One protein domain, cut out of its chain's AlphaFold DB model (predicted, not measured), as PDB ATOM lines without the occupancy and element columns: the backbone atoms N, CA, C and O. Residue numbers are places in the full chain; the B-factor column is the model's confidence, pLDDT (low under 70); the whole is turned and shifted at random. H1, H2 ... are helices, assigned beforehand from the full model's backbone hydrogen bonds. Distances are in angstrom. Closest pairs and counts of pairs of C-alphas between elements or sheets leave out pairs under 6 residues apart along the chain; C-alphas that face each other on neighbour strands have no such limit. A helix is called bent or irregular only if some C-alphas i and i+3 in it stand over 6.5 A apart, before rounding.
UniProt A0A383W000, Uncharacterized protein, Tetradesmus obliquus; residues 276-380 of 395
ATOM      1  N   THR A 276     190.421 154.987 143.196       97.31
ATOM      2  CA  THR A 276     189.875 155.758 144.333       97.31
ATOM      3  C   THR A 276     190.420 157.185 144.360       97.31
ATOM      4  O   THR A 276     189.654 158.119 144.567       97.31
ATOM      5  N   GLU A 277     191.710 157.372 144.058       97.25
ATOM      6  CA  GLU A 277     192.342 158.694 143.965       97.25
ATOM      7  C   GLU A 277     191.637 159.611 142.956       97.25
ATOM      8  O   GLU A 277     191.361 160.770 143.256       97.25
ATOM      9  N   THR A 278     191.270 159.076 141.788       97.50
ATOM     10  CA  THR A 278     190.530 159.816 140.764       97.50
ATOM     11  C   THR A 278     189.174 160.284 141.289       97.50
ATOM     12  O   THR A 278     188.802 161.438 141.082       97.50
ATOM     13  N   VAL A 279     188.435 159.415 141.988       97.69
ATOM     14  CA  VAL A 279     187.118 159.770 142.543       97.69
ATOM     15  C   VAL A 279     187.256 160.801 143.668       97.69
ATOM     16  O   VAL A 279     186.472 161.747 143.713       97.69
ATOM     17  N   VAL A 280     188.281 160.684 144.519       96.94
ATOM     18  CA  VAL A 280     188.613 161.690 145.545       96.94
ATOM     19  C   VAL A 280     188.900 163.046 144.899       96.94
ATOM     20  O   VAL A 280     188.310 164.047 145.306       96.94
ATOM     21  N   GLY A 281     189.730 163.084 143.853       96.81
ATOM     22  CA  GLY A 281     190.046 164.317 143.130       96.81
ATOM     23  C   GLY A 281     188.818 164.960 142.479       96.81
ATOM     24  O   GLY A 281     188.648 166.177 142.545       96.81
ATOM     25  N   LEU A 282     187.916 164.155 141.906       96.75
ATOM     26  CA  LEU A 282     186.642 164.640 141.363       96.75
ATOM     27  C   LEU A 282     185.729 165.202 142.460       96.75
ATOM     28  O   LEU A 282     185.134 166.260 142.264       96.75
ATOM     29  N   ALA A 283     185.627 164.527 143.611       95.75
ATOM     30  CA  ALA A 283     184.818 164.984 144.740       95.75
ATOM     31  C   ALA A 283     185.337 166.321 145.285       95.75
ATOM     32  O   ALA A 283     184.565 167.266 145.432       95.75
ATOM     33  N   GLN A 284     186.654 166.441 145.491       94.50
ATOM     34  CA  GLN A 284     187.298 167.699 145.882       94.50
ATOM     35  C   GLN A 284     187.007 168.812 144.878       94.50
ATOM     36  O   GLN A 284     186.621 169.915 145.263       94.50
ATOM     37  N   GLN A 285     187.149 168.522 143.585       94.25
ATOM     38  CA  GLN A 285     186.884 169.497 142.536       94.25
ATOM     39  C   GLN A 285     185.414 169.950 142.528       94.25
ATOM     40  O   GLN A 285     185.150 171.136 142.340       94.25
ATOM     41  N   ALA A 286     184.461 169.042 142.754       93.56
ATOM     42  CA  ALA A 286     183.039 169.372 142.832       93.56
ATOM     43  C   ALA A 286     182.719 170.262 144.044       93.56
ATOM     44  O   ALA A 286     182.021 171.260 143.889       93.56
ATOM     45  N   VAL A 287     183.291 169.960 145.216       91.88
ATOM     46  CA  VAL A 287     183.141 170.778 146.435       91.88
ATOM     47  C   VAL A 287     183.724 172.181 146.251       91.88
ATOM     48  O   VAL A 287     183.133 173.159 146.696       91.88
ATOM     49  N   LEU A 288     184.875 172.287 145.584       90.56
ATOM     50  CA  LEU A 288     185.558 173.560 145.332       90.56
ATOM     51  C   LEU A 288     184.989 174.331 144.130       90.56
ATOM     52  O   LEU A 288     185.438 175.445 143.850       90.56
ATOM     53  N   SER A 289     184.035 173.755 143.396       89.00
ATOM     54  CA  SER A 289     183.407 174.434 142.266       89.00
ATOM     55  C   SER A 289     182.526 175.581 142.772       89.00
ATOM     56  O   SER A 289     181.743 175.381 143.701       89.00
ATOM     57  N   PRO A 290     182.617 176.783 142.181       81.75
ATOM     58  CA  PRO A 290     181.815 177.914 142.625       81.75
ATOM     59  C   PRO A 290     180.332 177.694 142.286       81.75
ATOM     60  O   PRO A 290     180.001 177.320 141.162       81.75
ATOM     61  N   GLY A 291     179.444 177.967 143.244       80.00
ATOM     62  CA  GLY A 291     177.989 177.873 143.082       80.00
ATOM     63  C   GLY A 291     177.291 177.290 144.311       80.00
ATOM     64  O   GLY A 291     177.894 176.529 145.065       80.00
ATOM     65  N   ASP A 292     176.016 177.636 144.488       78.50
ATOM     66  CA  ASP A 292     175.206 177.200 145.639       78.50
ATOM     67  C   ASP A 292     174.920 175.679 145.616       78.50
ATOM     68  O   ASP A 292     174.667 175.073 146.654       78.50
ATOM     69  N   ASP A 293     175.039 175.040 144.442       83.88
ATOM     70  CA  ASP A 293     174.731 173.620 144.208       83.88
ATOM     71  C   ASP A 293     175.967 172.692 144.255       83.88
ATOM     72  O   ASP A 293     175.884 171.508 143.911       83.88
ATOM     73  N   SER A 294     177.129 173.188 144.703       85.31
ATOM     74  CA  SER A 294     178.366 172.389 144.818       85.31
ATOM     75  C   SER A 294     178.190 171.144 145.696       85.31
ATOM     76  O   SER A 294     178.671 170.063 145.347       85.31
ATOM     77  N   VAL A 295     177.409 171.265 146.779       85.00
ATOM     78  CA  VAL A 295     177.015 170.164 147.677       85.00
ATOM     79  C   VAL A 295     176.318 169.047 146.896       85.00
ATOM     80  O   VAL A 295     176.681 167.875 146.997       85.00
ATOM     81  N   LEU A 296     175.316 169.421 146.099       87.50
ATOM     82  CA  LEU A 296     174.469 168.487 145.365       87.50
ATOM     83  C   LEU A 296     175.258 167.766 144.270       87.50
ATOM     84  O   LEU A 296     175.053 166.576 144.045       87.50
ATOM     85  N   CYS A 297     176.207 168.457 143.638       90.44
ATOM     86  CA  CYS A 297     177.085 167.865 142.631       90.44
ATOM     87  C   CYS A 297     178.169 166.956 143.225       90.44
ATOM     88  O   CYS A 297     178.573 165.990 142.578       90.44
ATOM     89  N   ALA A 298     178.634 167.227 144.448       93.75
ATOM     90  CA  ALA A 298     179.610 166.381 145.129       93.75
ATOM     91  C   ALA A 298     178.990 165.095 145.708       93.75
ATOM     92  O   ALA A 298     179.671 164.071 145.789       93.75
ATOM     93  N   ALA A 299     177.703 165.113 146.081       93.94
ATOM     94  CA  ALA A 299     177.037 163.989 146.747       93.94
ATOM     95  C   ALA A 299     177.158 162.640 146.007       93.94
ATOM     96  O   ALA A 299     177.583 161.669 146.641       93.94
ATOM     97  N   PRO A 300     176.905 162.538 144.684       95.56
ATOM     98  CA  PRO A 300     177.051 161.270 143.975       95.56
ATOM     99  C   PRO A 300     178.484 160.721 143.992       95.56
ATOM    100  O   PRO A 300     178.672 159.508 144.032       95.56
ATOM    101  N   LEU A 301     179.496 161.592 144.006       96.75
ATOM    102  CA  LEU A 301     180.902 161.185 144.072       96.75
ATOM    103  C   LEU A 301     181.245 160.633 145.461       96.75
ATOM    104  O   LEU A 301     181.924 159.612 145.566       96.75
ATOM    105  N   PHE A 302     180.712 161.237 146.526       95.94
ATOM    106  CA  PHE A 302     180.835 160.695 147.879       95.94
ATOM    107  C   PHE A 302     180.103 159.359 148.052       95.94
ATOM    108  O   PHE A 302     180.611 158.483 148.744       95.94
ATOM    109  N   TRP A 303     178.970 159.142 147.378       95.75
ATOM    110  CA  TRP A 303     178.311 157.831 147.364       95.75
ATOM    111  C   TRP A 303     179.184 156.747 146.728       95.75
ATOM    112  O   TRP A 303     179.239 155.631 147.237       95.75
ATOM    113  N   VAL A 304     179.914 157.082 145.659       96.12
ATOM    114  CA  VAL A 304     180.888 156.166 145.040       96.12
ATOM    115  C   VAL A 304     182.063 155.877 145.981       96.12
ATOM    116  O   VAL A 304     182.551 154.747 146.006       96.12
ATOM    117  N   LEU A 305     182.521 156.870 146.754       96.50
ATOM    118  CA  LEU A 305     183.594 156.706 147.744       96.50
ATOM    119  C   LEU A 305     183.162 155.909 148.977       96.50
ATOM    120  O   LEU A 305     183.987 155.197 149.538       96.50
ATOM    121  N   ALA A 306     181.892 155.983 149.379       93.88
ATOM    122  CA  ALA A 306     181.387 155.312 150.576       93.88
ATOM    123  C   ALA A 306     181.621 153.791 150.568       93.88
ATOM    124  O   ALA A 306     181.831 153.193 151.620       93.88
ATOM    125  N   GLY A 307     181.619 153.177 149.380       91.00
ATOM    126  CA  GLY A 307     181.913 151.757 149.182       91.00
ATOM    127  C   GLY A 307     183.395 151.422 148.975       91.00
ATOM    128  O   GLY A 307     183.686 150.336 148.483       91.00
ATOM    129  N   ARG A 308     184.327 152.344 149.261       94.75
ATOM    130  CA  ARG A 308     185.767 152.185 148.997       94.75
ATOM    131  C   ARG A 308     186.604 152.484 150.231       94.75
ATOM    132  O   ARG A 308     186.258 153.346 151.033       94.75
ATOM    133  N   GLU A 309     187.748 151.816 150.324       92.44
ATOM    134  CA  GLU A 309     188.797 152.187 151.271       92.44
ATOM    135  C   GLU A 309     189.547 153.419 150.765       92.44
ATOM    136  O   GLU A 309     189.951 153.486 149.598       92.44
ATOM    137  N   VAL A 310     189.733 154.393 151.653       95.44
ATOM    138  CA  VAL A 310     190.431 155.645 151.368       95.44
ATOM    139  C   VAL A 310     191.706 155.700 152.203       95.44
ATOM    140  O   VAL A 310     191.698 155.443 153.404       95.44
ATOM    141  N   THR A 311     192.828 156.017 151.559       95.12
ATOM    142  CA  THR A 311     194.129 156.110 152.242       95.12
ATOM    143  C   THR A 311     194.182 157.317 153.179       95.12
ATOM    144  O   THR A 311     193.500 158.315 152.946       95.12
ATOM    145  N   ALA A 312     195.060 157.288 154.185       92.69
ATOM    146  CA  ALA A 312     195.239 158.409 155.112       92.69
ATOM    147  C   ALA A 312     195.545 159.745 154.399       92.69
ATOM    148  O   ALA A 312     195.024 160.784 154.796       92.69
ATOM    149  N   GLU A 313     196.322 159.730 153.307       94.25
ATOM    150  CA  GLU A 313     196.612 160.935 152.512       94.25
ATOM    151  C   GLU A 313     195.382 161.456 151.759       94.25
ATOM    152  O   GLU A 313     195.150 162.662 151.685       94.25
ATOM    153  N   GLN A 314     194.542 160.560 151.238       96.19
ATOM    154  CA  GLN A 314     193.283 160.946 150.600       96.19
ATOM    155  C   GLN A 314     192.271 161.468 151.629       96.19
ATOM    156  O   GLN A 314     191.600 162.465 151.364       96.19
ATOM    157  N   VAL A 315     192.196 160.856 152.819       94.19
ATOM    158  CA  VAL A 315     191.386 161.356 153.943       94.19
ATOM    159  C   VAL A 315     191.859 162.746 154.346       94.19
ATOM    160  O   VAL A 315     191.044 163.661 154.435       94.19
ATOM    161  N   LYS A 316     193.173 162.946 154.502       92.81
ATOM    162  CA  LYS A 316     193.770 164.261 154.752       92.81
ATOM    163  C   LYS A 316     193.371 165.260 153.671       92.81
ATOM    164  O   LYS A 316     192.899 166.344 153.993       92.81
ATOM    165  N   GLY A 317     193.480 164.884 152.398       93.50
ATOM    166  CA  GLY A 317     193.039 165.705 151.274       93.50
ATOM    167  C   GLY A 317     191.562 166.100 151.365       93.50
ATOM    168  O   GLY A 317     191.220 167.257 151.128       93.50
ATOM    169  N   LEU A 318     190.667 165.180 151.723       93.00
ATOM    170  CA  LEU A 318     189.243 165.486 151.891       93.00
ATOM    171  C   LEU A 318     188.994 166.383 153.111       93.00
ATOM    172  O   LEU A 318     188.231 167.341 153.010       93.00
ATOM    173  N   LEU A 319     189.689 166.144 154.223       89.56
ATOM    174  CA  LEU A 319     189.600 166.967 155.430       89.56
ATOM    175  C   LEU A 319     190.130 168.390 155.213       89.56
ATOM    176  O   LEU A 319     189.583 169.321 155.795       89.56
ATOM    177  N   THR A 320     191.122 168.605 154.337       89.44
ATOM    178  CA  THR A 320     191.570 169.976 154.015       89.44
ATOM    179  C   THR A 320     190.465 170.839 153.412       89.44
ATOM    180  O   THR A 320     190.524 172.059 153.538       89.44
ATOM    181  N   LEU A 321     189.425 170.242 152.815       85.81
ATOM    182  CA  LEU A 321     188.277 171.005 152.326       85.81
ATOM    183  C   LEU A 321     187.508 171.680 153.468       85.81
ATOM    184  O   LEU A 321     186.912 172.726 153.229       85.81
ATOM    185  N   LEU A 322     187.546 171.141 154.693       78.38
ATOM    186  CA  LEU A 322     186.932 171.754 155.881       78.38
ATOM    187  C   LEU A 322     187.653 173.031 156.325       78.38
ATOM    188  O   LEU A 322     187.030 173.893 156.933       78.38
ATOM    189  N   LEU A 323     188.942 173.162 155.994       76.94
ATOM    190  CA  LEU A 323     189.726 174.383 156.219       76.94
ATOM    191  C   LEU A 323     189.432 175.473 155.173       76.94
ATOM    192  O   LEU A 323     189.978 176.573 155.250       76.94
ATOM    193  N   GLY A 324     188.627 175.150 154.157       78.75
ATOM    194  CA  GLY A 324     188.180 176.081 153.133       78.75
ATOM    195  C   GLY A 324     187.104 177.058 153.630       78.75
ATOM    196  O   GLY A 324     186.921 177.253 154.832       78.75
ATOM    197  N   PRO A 325     186.381 177.706 152.701       77.00
ATOM    198  CA  PRO A 325     185.241 178.558 153.034       77.00
ATOM    199  C   PRO A 325     184.222 177.821 153.927       77.00
ATOM    200  O   PRO A 325     183.989 176.638 153.707       77.00
ATOM    201  N   PRO A 326     183.573 178.470 154.909       73.56
ATOM    202  CA  PRO A 326     182.673 177.798 155.859       73.56
ATOM    203  C   PRO A 326     181.504 177.044 155.197       73.56
ATOM    204  O   PRO A 326     180.908 176.154 155.809       73.56
ATOM    205  N   GLU A 327     181.171 177.384 153.954       77.50
ATOM    206  CA  GLU A 327     180.188 176.699 153.122       77.50
ATOM    207  C   GLU A 327     180.618 175.266 152.774       77.50
ATOM    208  O   GLU A 327     179.767 174.380 152.688       77.50
ATOM    209  N   THR A 328     181.921 174.987 152.644       76.25
ATOM    210  CA  THR A 328     182.415 173.628 152.372       76.25
ATOM    211  C   THR A 328     182.165 172.704 153.557       76.25
ATOM    212  O   THR A 328     181.781 171.557 153.363       76.25
ATOM    213  N   ALA A 329     182.282 173.192 154.794       73.62
ATOM    214  CA  ALA A 329     181.977 172.403 155.987       73.62
ATOM    215  C   ALA A 329     180.494 171.992 156.054       73.62
ATOM    216  O   ALA A 329     180.173 170.903 156.537       73.62
ATOM    217  N   LEU A 330     179.583 172.823 155.528       76.19
ATOM    218  CA  LEU A 330     178.165 172.463 155.411       76.19
ATOM    219  C   LEU A 330     177.956 171.291 154.446       76.19
ATOM    220  O   LEU A 330     177.124 170.431 154.728       76.19
ATOM    221  N   VAL A 331     178.746 171.199 153.370       75.19
ATOM    222  CA  VAL A 331     178.696 170.079 152.412       75.19
ATOM    223  C   VAL A 331     178.848 168.739 153.134       75.19
ATOM    224  O   VAL A 331     178.040 167.830 152.946       75.19
ATOM    225  N   PHE A 332     179.839 168.630 154.019       78.62
ATOM    226  CA  PHE A 332     180.125 167.386 154.734       78.62
ATOM    227  C   PHE A 332     179.059 167.001 155.771       78.62
ATOM    228  O   PHE A 332     178.953 165.827 156.136       78.62
ATOM    229  N   GLY A 333     178.280 167.974 156.252       78.88
ATOM    230  CA  GLY A 333     177.162 167.743 157.166       78.88
ATOM    231  C   GLY A 333     175.844 167.416 156.461       78.88
ATOM    232  O   GLY A 333     175.045 166.664 157.009       78.88
ATOM    233  N   LEU A 334     175.621 167.968 155.264       84.75
ATOM    234  CA  LEU A 334     174.364 167.840 154.518       84.75
ATOM    235  C   LEU A 334     174.293 166.587 153.644       84.75
ATOM    236  O   LEU A 334     173.200 166.091 153.373       84.75
ATOM    237  N   ILE A 335     175.435 166.078 153.177       87.62
ATOM    238  CA  ILE A 335     175.457 164.876 152.345       87.62
ATOM    239  C   ILE A 335     175.305 163.642 153.237       87.62
ATOM    240  O   ILE A 335     176.217 163.281 153.984       87.62
ATOM    241  N   SER A 336     174.165 162.969 153.093       90.69
ATOM    242  CA  SER A 336     173.951 161.617 153.607       90.69
ATOM    243  C   SER A 336     174.429 160.590 152.587       90.69
ATOM    244  O   SER A 336     174.082 160.654 151.406       90.69
ATOM    245  N   LEU A 337     175.229 159.637 153.044       92.12
ATOM    246  CA  LEU A 337     175.676 158.484 152.274       92.12
ATOM    247  C   LEU A 337     174.567 157.421 152.178       92.12
ATOM    248  O   LEU A 337     173.581 157.503 152.914       92.12
ATOM    249  N   PRO A 338     174.699 156.409 151.295       90.75
ATOM    250  CA  PRO A 338     173.664 155.386 151.111       90.75
ATOM    251  C   PRO A 338     173.337 154.578 152.375       90.75
ATOM    252  O   PRO A 338     172.242 154.039 152.491       90.75
ATOM    253  N   ASP A 339     174.266 154.510 153.329       90.38
ATOM    254  CA  ASP A 339     174.093 153.864 154.633       90.38
ATOM    255  C   ASP A 339     173.509 154.798 155.714       90.38
ATOM    256  O   ASP A 339     173.402 154.418 156.879       90.38
ATOM    257  N   GLY A 340     173.136 156.026 155.343       90.44
ATOM    258  CA  GLY A 340     172.560 157.037 156.227       90.44
ATOM    259  C   GLY A 340     173.578 157.847 157.031       90.44
ATOM    260  O   GLY A 340     173.182 158.806 157.697       90.44
ATOM    261  N   ARG A 341     174.879 157.524 156.976       89.94
ATOM    262  CA  ARG A 341     175.918 158.312 157.660       89.94
ATOM    263  C   ARG A 341     176.178 159.625 156.924       89.94
ATOM    264  O   ARG A 341     176.076 159.692 155.702       89.94
ATOM    265  N   SER A 342     176.565 160.669 157.652       89.62
ATOM    266  CA  SER A 342     177.106 161.880 157.024       89.62
ATOM    267  C   SER A 342     178.509 161.617 156.468       89.62
ATOM    268  O   SER A 342     179.217 160.728 156.952       89.62
ATOM    269  N   VAL A 343     178.955 162.422 155.497       89.94
ATOM    270  CA  VAL A 343     180.330 162.317 154.971       89.94
ATOM    271  C   VAL A 343     181.361 162.509 156.085       89.94
ATOM    272  O   VAL A 343     182.358 161.795 156.105       89.94
ATOM    273  N   MET A 344     181.105 163.396 157.056       88.25
ATOM    274  CA  MET A 344     181.976 163.532 158.233       88.25
ATOM    275  C   MET A 344     182.101 162.235 159.036       88.25
ATOM    276  O   MET A 344     183.213 161.830 159.360       88.25
ATOM    277  N   ALA A 345     180.979 161.581 159.353       87.31
ATOM    278  CA  ALA A 345     180.991 160.337 160.122       87.31
ATOM    279  C   ALA A 345     181.662 159.189 159.347       87.31
ATOM    280  O   ALA A 345     182.287 158.309 159.934       87.31
ATOM    281  N   TRP A 346     181.556 159.194 158.019       92.38
ATOM    282  CA  TRP A 346     182.261 158.232 157.177       92.38
ATOM    283  C   TRP A 346     183.764 158.499 157.088       92.38
ATOM    284  O   TRP A 346     184.530 157.542 157.206       92.38
ATOM    285  N   LEU A 347     184.187 159.757 156.918       90.94
ATOM    286  CA  LEU A 347     185.603 160.137 156.900       90.94
ATOM    287  C   LEU A 347     186.300 159.742 158.192       90.94
ATOM    288  O   LEU A 347     187.412 159.230 158.154       90.94
ATOM    289  N   ASP A 348     185.632 159.956 159.317       86.56
ATOM    290  CA  ASP A 348     186.134 159.562 160.621       86.56
ATOM    291  C   ASP A 348     186.327 158.037 160.748       86.56
ATOM    292  O   ASP A 348     187.338 157.575 161.272       86.56
ATOM    293  N   SER A 349     185.422 157.246 160.162       89.44
ATOM    294  CA  SER A 349     185.563 155.785 160.137       89.44
ATOM    295  C   SER A 349     186.707 155.270 159.249       89.44
ATOM    296  O   SER A 349     186.950 154.063 159.222       89.44
ATOM    297  N   GLN A 350     187.400 156.142 158.505       93.31
ATOM    298  CA  GLN A 350     188.499 155.734 157.631       93.31
ATOM    299  C   GLN A 350     189.809 155.500 158.408       93.31
ATOM    300  O   GLN A 350     190.136 156.242 159.342       93.31
ATOM    301  N   PRO A 351     190.635 154.524 157.990       89.69
ATOM    302  CA  PRO A 351     191.949 154.303 158.581       89.69
ATOM    303  C   PRO A 351     192.842 155.551 158.494       89.69
ATOM    304  O   PRO A 351     193.095 156.091 157.419       89.69
ATOM    305  N   GLY A 352     193.362 155.997 159.640       87.75
ATOM    306  CA  GLY A 352     194.260 157.152 159.714       87.75
ATOM    307  C   GLY A 352     193.566 158.518 159.745       87.75
ATOM    308  O   GLY A 352     194.268 159.527 159.734       87.75
ATOM    309  N   ALA A 353     192.233 158.578 159.846       88.62
ATOM    310  CA  ALA A 353     191.486 159.836 159.928       88.62
ATOM    311  C   ALA A 353     191.931 160.732 161.095       88.62
ATOM    312  O   ALA A 353     192.218 161.909 160.886       88.62
ATOM    313  N   ALA A 354     192.093 160.167 162.296       85.38
ATOM    314  CA  ALA A 354     192.568 160.909 163.467       85.38
ATOM    315  C   ALA A 354     193.986 161.484 163.270       85.38
ATOM    316  O   ALA A 354     194.246 162.643 163.589       85.38
ATOM    317  N   ALA A 355     194.903 160.704 162.684       87.94
ATOM    318  CA  ALA A 355     196.262 161.161 162.391       87.94
ATOM    319  C   ALA A 355     196.278 162.255 161.309       87.94
ATOM    320  O   ALA A 355     197.017 163.233 161.424       87.94
ATOM    321  N   ALA A 356     195.435 162.119 160.281       90.75
ATOM    322  CA  ALA A 356     195.254 163.129 159.248       90.75
ATOM    323  C   ALA A 356     194.688 164.437 159.823       90.75
ATOM    324  O   ALA A 356     195.219 165.506 159.525       90.75
ATOM    325  N   ALA A 357     193.667 164.357 160.682       87.44
ATOM    326  CA  ALA A 357     193.075 165.514 161.349       87.44
ATOM    327  C   ALA A 357     194.085 166.228 162.262       87.44
ATOM    328  O   ALA A 357     194.259 167.443 162.152       87.44
ATOM    329  N   ALA A 358     194.822 165.470 163.084       86.06
ATOM    330  CA  ALA A 358     195.888 166.004 163.930       86.06
ATOM    331  C   ALA A 358     197.001 166.672 163.103       86.06
ATOM    332  O   ALA A 358     197.454 167.765 163.436       86.06
ATOM    333  N   GLY A 359     197.402 166.061 161.983       88.31
ATOM    334  CA  GLY A 359     198.406 166.616 161.071       88.31
ATOM    335  C   GLY A 359     197.967 167.889 160.338       88.31
ATOM    336  O   GLY A 359     198.817 168.609 159.817       88.31
ATOM    337  N   LEU A 360     196.663 168.172 160.290       87.44
ATOM    338  CA  LEU A 360     196.106 169.425 159.776       87.44
ATOM    339  C   LEU A 360     195.915 170.487 160.865       87.44
ATOM    340  O   LEU A 360     195.547 171.613 160.541       87.44
ATOM    341  N   GLY A 361     196.157 170.148 162.136       87.31
ATOM    342  CA  GLY A 361     195.888 171.038 163.263       87.31
ATOM    343  C   GLY A 361     194.400 171.344 163.447       87.31
ATOM    344  O   GLY A 361     194.073 172.362 164.048       87.31
ATOM    345  N   LEU A 362     193.510 170.493 162.917       83.31
ATOM    346  CA  LEU A 362     192.075 170.638 163.133       83.31
ATOM    347  C   LEU A 362     191.784 170.489 164.628       83.31
ATOM    348  O   LEU A 362     192.349 169.625 165.296       83.31
ATOM    349  N   THR A 363     190.900 171.329 165.146       82.25
ATOM    350  CA  THR A 363     190.401 171.263 166.516       82.25
ATOM    351  C   THR A 363     188.922 170.892 166.521       82.25
ATOM    352  O   THR A 363     188.226 170.959 165.506       82.25
ATOM    353  N   ALA A 364     188.405 170.543 167.698       77.44
ATOM    354  CA  ALA A 364     186.978 170.312 167.904       77.44
ATOM    355  C   ALA A 364     186.098 171.490 167.456       77.44
ATOM    356  O   ALA A 364     184.982 171.278 166.993       77.44
ATOM    357  N   ALA A 365     186.601 172.724 167.560       75.19
ATOM    358  CA  ALA A 365     185.871 173.919 167.152       75.19
ATOM    359  C   ALA A 365     185.703 174.026 165.625       75.19
ATOM    360  O   ALA A 365     184.747 174.643 165.156       75.19
ATOM    361  N   ASP A 366     186.593 173.396 164.854       72.62
ATOM    362  CA  ASP A 366     186.571 173.440 163.389       72.62
ATOM    363  C   ASP A 366     185.562 172.442 162.795       72.62
ATOM    364  O   ASP A 366     185.128 172.574 161.649       72.62
ATOM    365  N   VAL A 367     185.137 171.449 163.582       68.50
ATOM    366  CA  VAL A 367     184.212 170.400 163.147       68.50
ATOM    367  C   VAL A 367     182.816 170.679 163.702       68.50
ATOM    368  O   VAL A 367     182.505 170.419 164.857       68.50
ATOM    369  N   ARG A 368     181.913 171.168 162.844       65.44
ATOM    370  CA  ARG A 368     180.538 171.536 163.246       65.44
ATOM    371  C   ARG A 368     179.668 170.368 163.719       65.44
ATOM    372  O   ARG A 368     178.615 170.604 164.302       65.44
ATOM    373  N   ASN A 369     180.053 169.126 163.432       61.16
ATOM    374  CA  ASN A 369     179.299 167.939 163.820       61.16
ATOM    375  C   ASN A 369     179.853 167.378 165.148       61.16
ATOM    376  O   ASN A 369     180.948 166.816 165.131       61.16
ATOM    377  N   PRO A 370     179.110 167.453 166.272       65.94
ATOM    378  CA  PRO A 370     179.589 167.002 167.583       65.94
ATOM    379  C   PRO A 370     179.950 165.515 167.630       65.94
ATOM    380  O   PRO A 370     180.867 165.126 168.348       65.94
ATOM    381  N   ALA A 371     179.264 164.678 166.844       63.88
ATOM    382  CA  ALA A 371     179.599 163.262 166.737       63.88
ATOM    383  C   ALA A 371     180.945 163.072 166.023       63.88
ATOM    384  O   ALA A 371     181.767 162.282 166.470       63.88
ATOM    385  N   ALA A 372     181.209 163.850 164.970       64.06
ATOM    386  CA  ALA A 372     182.500 163.826 164.286       64.06
ATOM    387  C   ALA A 372     183.628 164.420 165.148       64.06
ATOM    388  O   ALA A 372     184.744 163.924 165.094       64.06
ATOM    389  N   VAL A 373     183.346 165.426 165.987       71.44
ATOM    390  CA  VAL A 373     184.297 165.941 166.991       71.44
ATOM    391  C   VAL A 373     184.696 164.845 167.976       71.44
ATOM    392  O   VAL A 373     185.883 164.624 168.208       71.44
ATOM    393  N   ALA A 374     183.703 164.166 168.557       67.00
ATOM    394  CA  ALA A 374     183.926 163.135 169.565       67.00
ATOM    395  C   ALA A 374     184.710 161.939 169.013       67.00
ATOM    396  O   ALA A 374     185.434 161.288 169.764       67.00
ATOM    397  N   LEU A 375     184.574 161.661 167.716       65.25
ATOM    398  CA  LEU A 375     185.295 160.582 167.066       65.25
ATOM    399  C   LEU A 375     186.706 161.000 166.599       65.25
ATOM    400  O   LEU A 375     187.674 160.331 166.961       65.25
ATOM    401  N   LEU A 376     186.858 162.152 165.928       71.44
ATOM    402  CA  LEU A 376     188.151 162.618 165.394       71.44
ATOM    403  C   LEU A 376     189.154 162.997 166.492       71.44
ATOM    404  O   LEU A 376     190.360 162.814 166.319       71.44
ATOM    405  N   PHE A 377     188.666 163.537 167.612       77.94
ATOM    406  CA  PHE A 377     189.497 164.031 168.719       77.94
ATOM    407  C   PHE A 377     189.377 163.184 169.991       77.94
ATOM    408  O   PHE A 377     189.983 163.508 171.015       77.94
ATOM    409  N   GLY A 378     188.596 162.102 169.939       68.94
ATOM    410  CA  GLY A 378     188.217 161.321 171.110       68.94
ATOM    411  C   GLY A 378     187.300 162.092 172.074       68.94
ATOM    412  O   GLY A 378     187.128 163.311 172.007       68.94
ATOM    413  N   GLY A 379     186.726 161.381 173.049       58.94
ATOM    414  CA  GLY A 379     185.816 161.964 174.049       58.94
ATOM    415  C   GLY A 379     186.432 163.053 174.949       58.94
ATOM    416  O   GLY A 379     185.707 163.698 175.702       58.94
ATOM    417  N   GLN A 380     187.746 163.295 174.871       53.56
ATOM    418  CA  GLN A 380     188.429 164.330 175.652       53.56
ATOM    419  C   GLN A 380     188.078 165.756 175.198       53.56
ATOM    420  O   GLN A 380     188.064 166.664 176.028       53.56
TER     421      GLN A 380
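Overview. This is residues 276 to 380 of the 395 residues of an uncharacterized protein of Tetradesmus obliquus (UniProt A0A383W000). Seven helices pack into a compact body: H1 and H2 form a hairpin at one end, H3, H4 and the short H5 fill the middle, and H6 and H7 make the other end. H3 runs alongside H1, while H4 meets H3 at a corner and most other contacts are crossed. The printed part has 105 residues, with seven named helices in the order H1 to H7 and no named strand, and its class is all helix. It is compact, with a radius of gyration of the C-alphas of 12.4 A and spans of 35 by 27 by 25 A.

Along the chain. The longest helix, H2, holds residues 294 to 306 and measures 18.3 A from first to last C-alpha; it is irregular, but only just, with C-alphas 297 and 300 6.7 A apart. H1, residues 276 to 287, measures 16.6 A and begins at C-alpha 276 (189.875, 155.758, 144.333). H3, residues 312 to 323, measures 16.9 A and begins at C-alpha 312 (195.239, 158.409, 155.112). H4 spans residues 326 to 334 and measures 13.0 A. The shorter helices are H5, residues 343 to 348, H6, residues 353 to 359, and H7, residues 370 to 376, which ends at C-alpha 376 (188.151, 162.618, 165.394).

Arrangement. H2 and H1 touch as a helical hairpin, opposite ways at a shallow tilt of 18 degrees; their closest C-alphas, Ala 298 and Ala 286, are 5.1 A apart. H2 touches H4 with residues 294 to 295 alone, closest at the C-alphas of Val 295 and Val 331, 5.0 A. H1 touches H3, the same way at a shallow tilt of 3 degrees, closest at the C-alphas of Gln 284 and Leu 318, 6.7 A. H3 and H4 touch only at the corner, closest at the C-alphas of Leu 322 and Ala 329, 5.0 A. H3 touches H6 at a steep tilt of 65 degrees, closest at the C-alphas of Lys 316 and Ala 356, 4.9 A. H4 and H5 touch, about perpendicular at 89 degrees, closest at the C-alphas of Phe 332 and Val 343, 5.1 A. H5 touches H7 at a tilt of 36 degrees, only just steep, closest at the C-alphas of Ala 345 and Ala 372, 5.6 A. H6 and H7 only just touch, with 3 pairs of C-alphas within 8 A, closest at Ala 354 and Leu 376, 5.1 A. H7 is apart from H1, H2, H3 and H4. Every O i to N i+4 pair is within hydrogen-bond range in H1, H5, H6 and H7, against 7 of 9 in H2, 5 of 8 in H3 and 3 of 5 in H4.

Size, cuts and confidence. The C-alphas farthest apart, those of Gly 291 and Gln 380, are 36.8 A apart. The printed part has no cut, and no link is long. The mean pLDDT of the printed part is 85.5; residues 367 to 372, 374 to 375 and 378 to 380 are under 70.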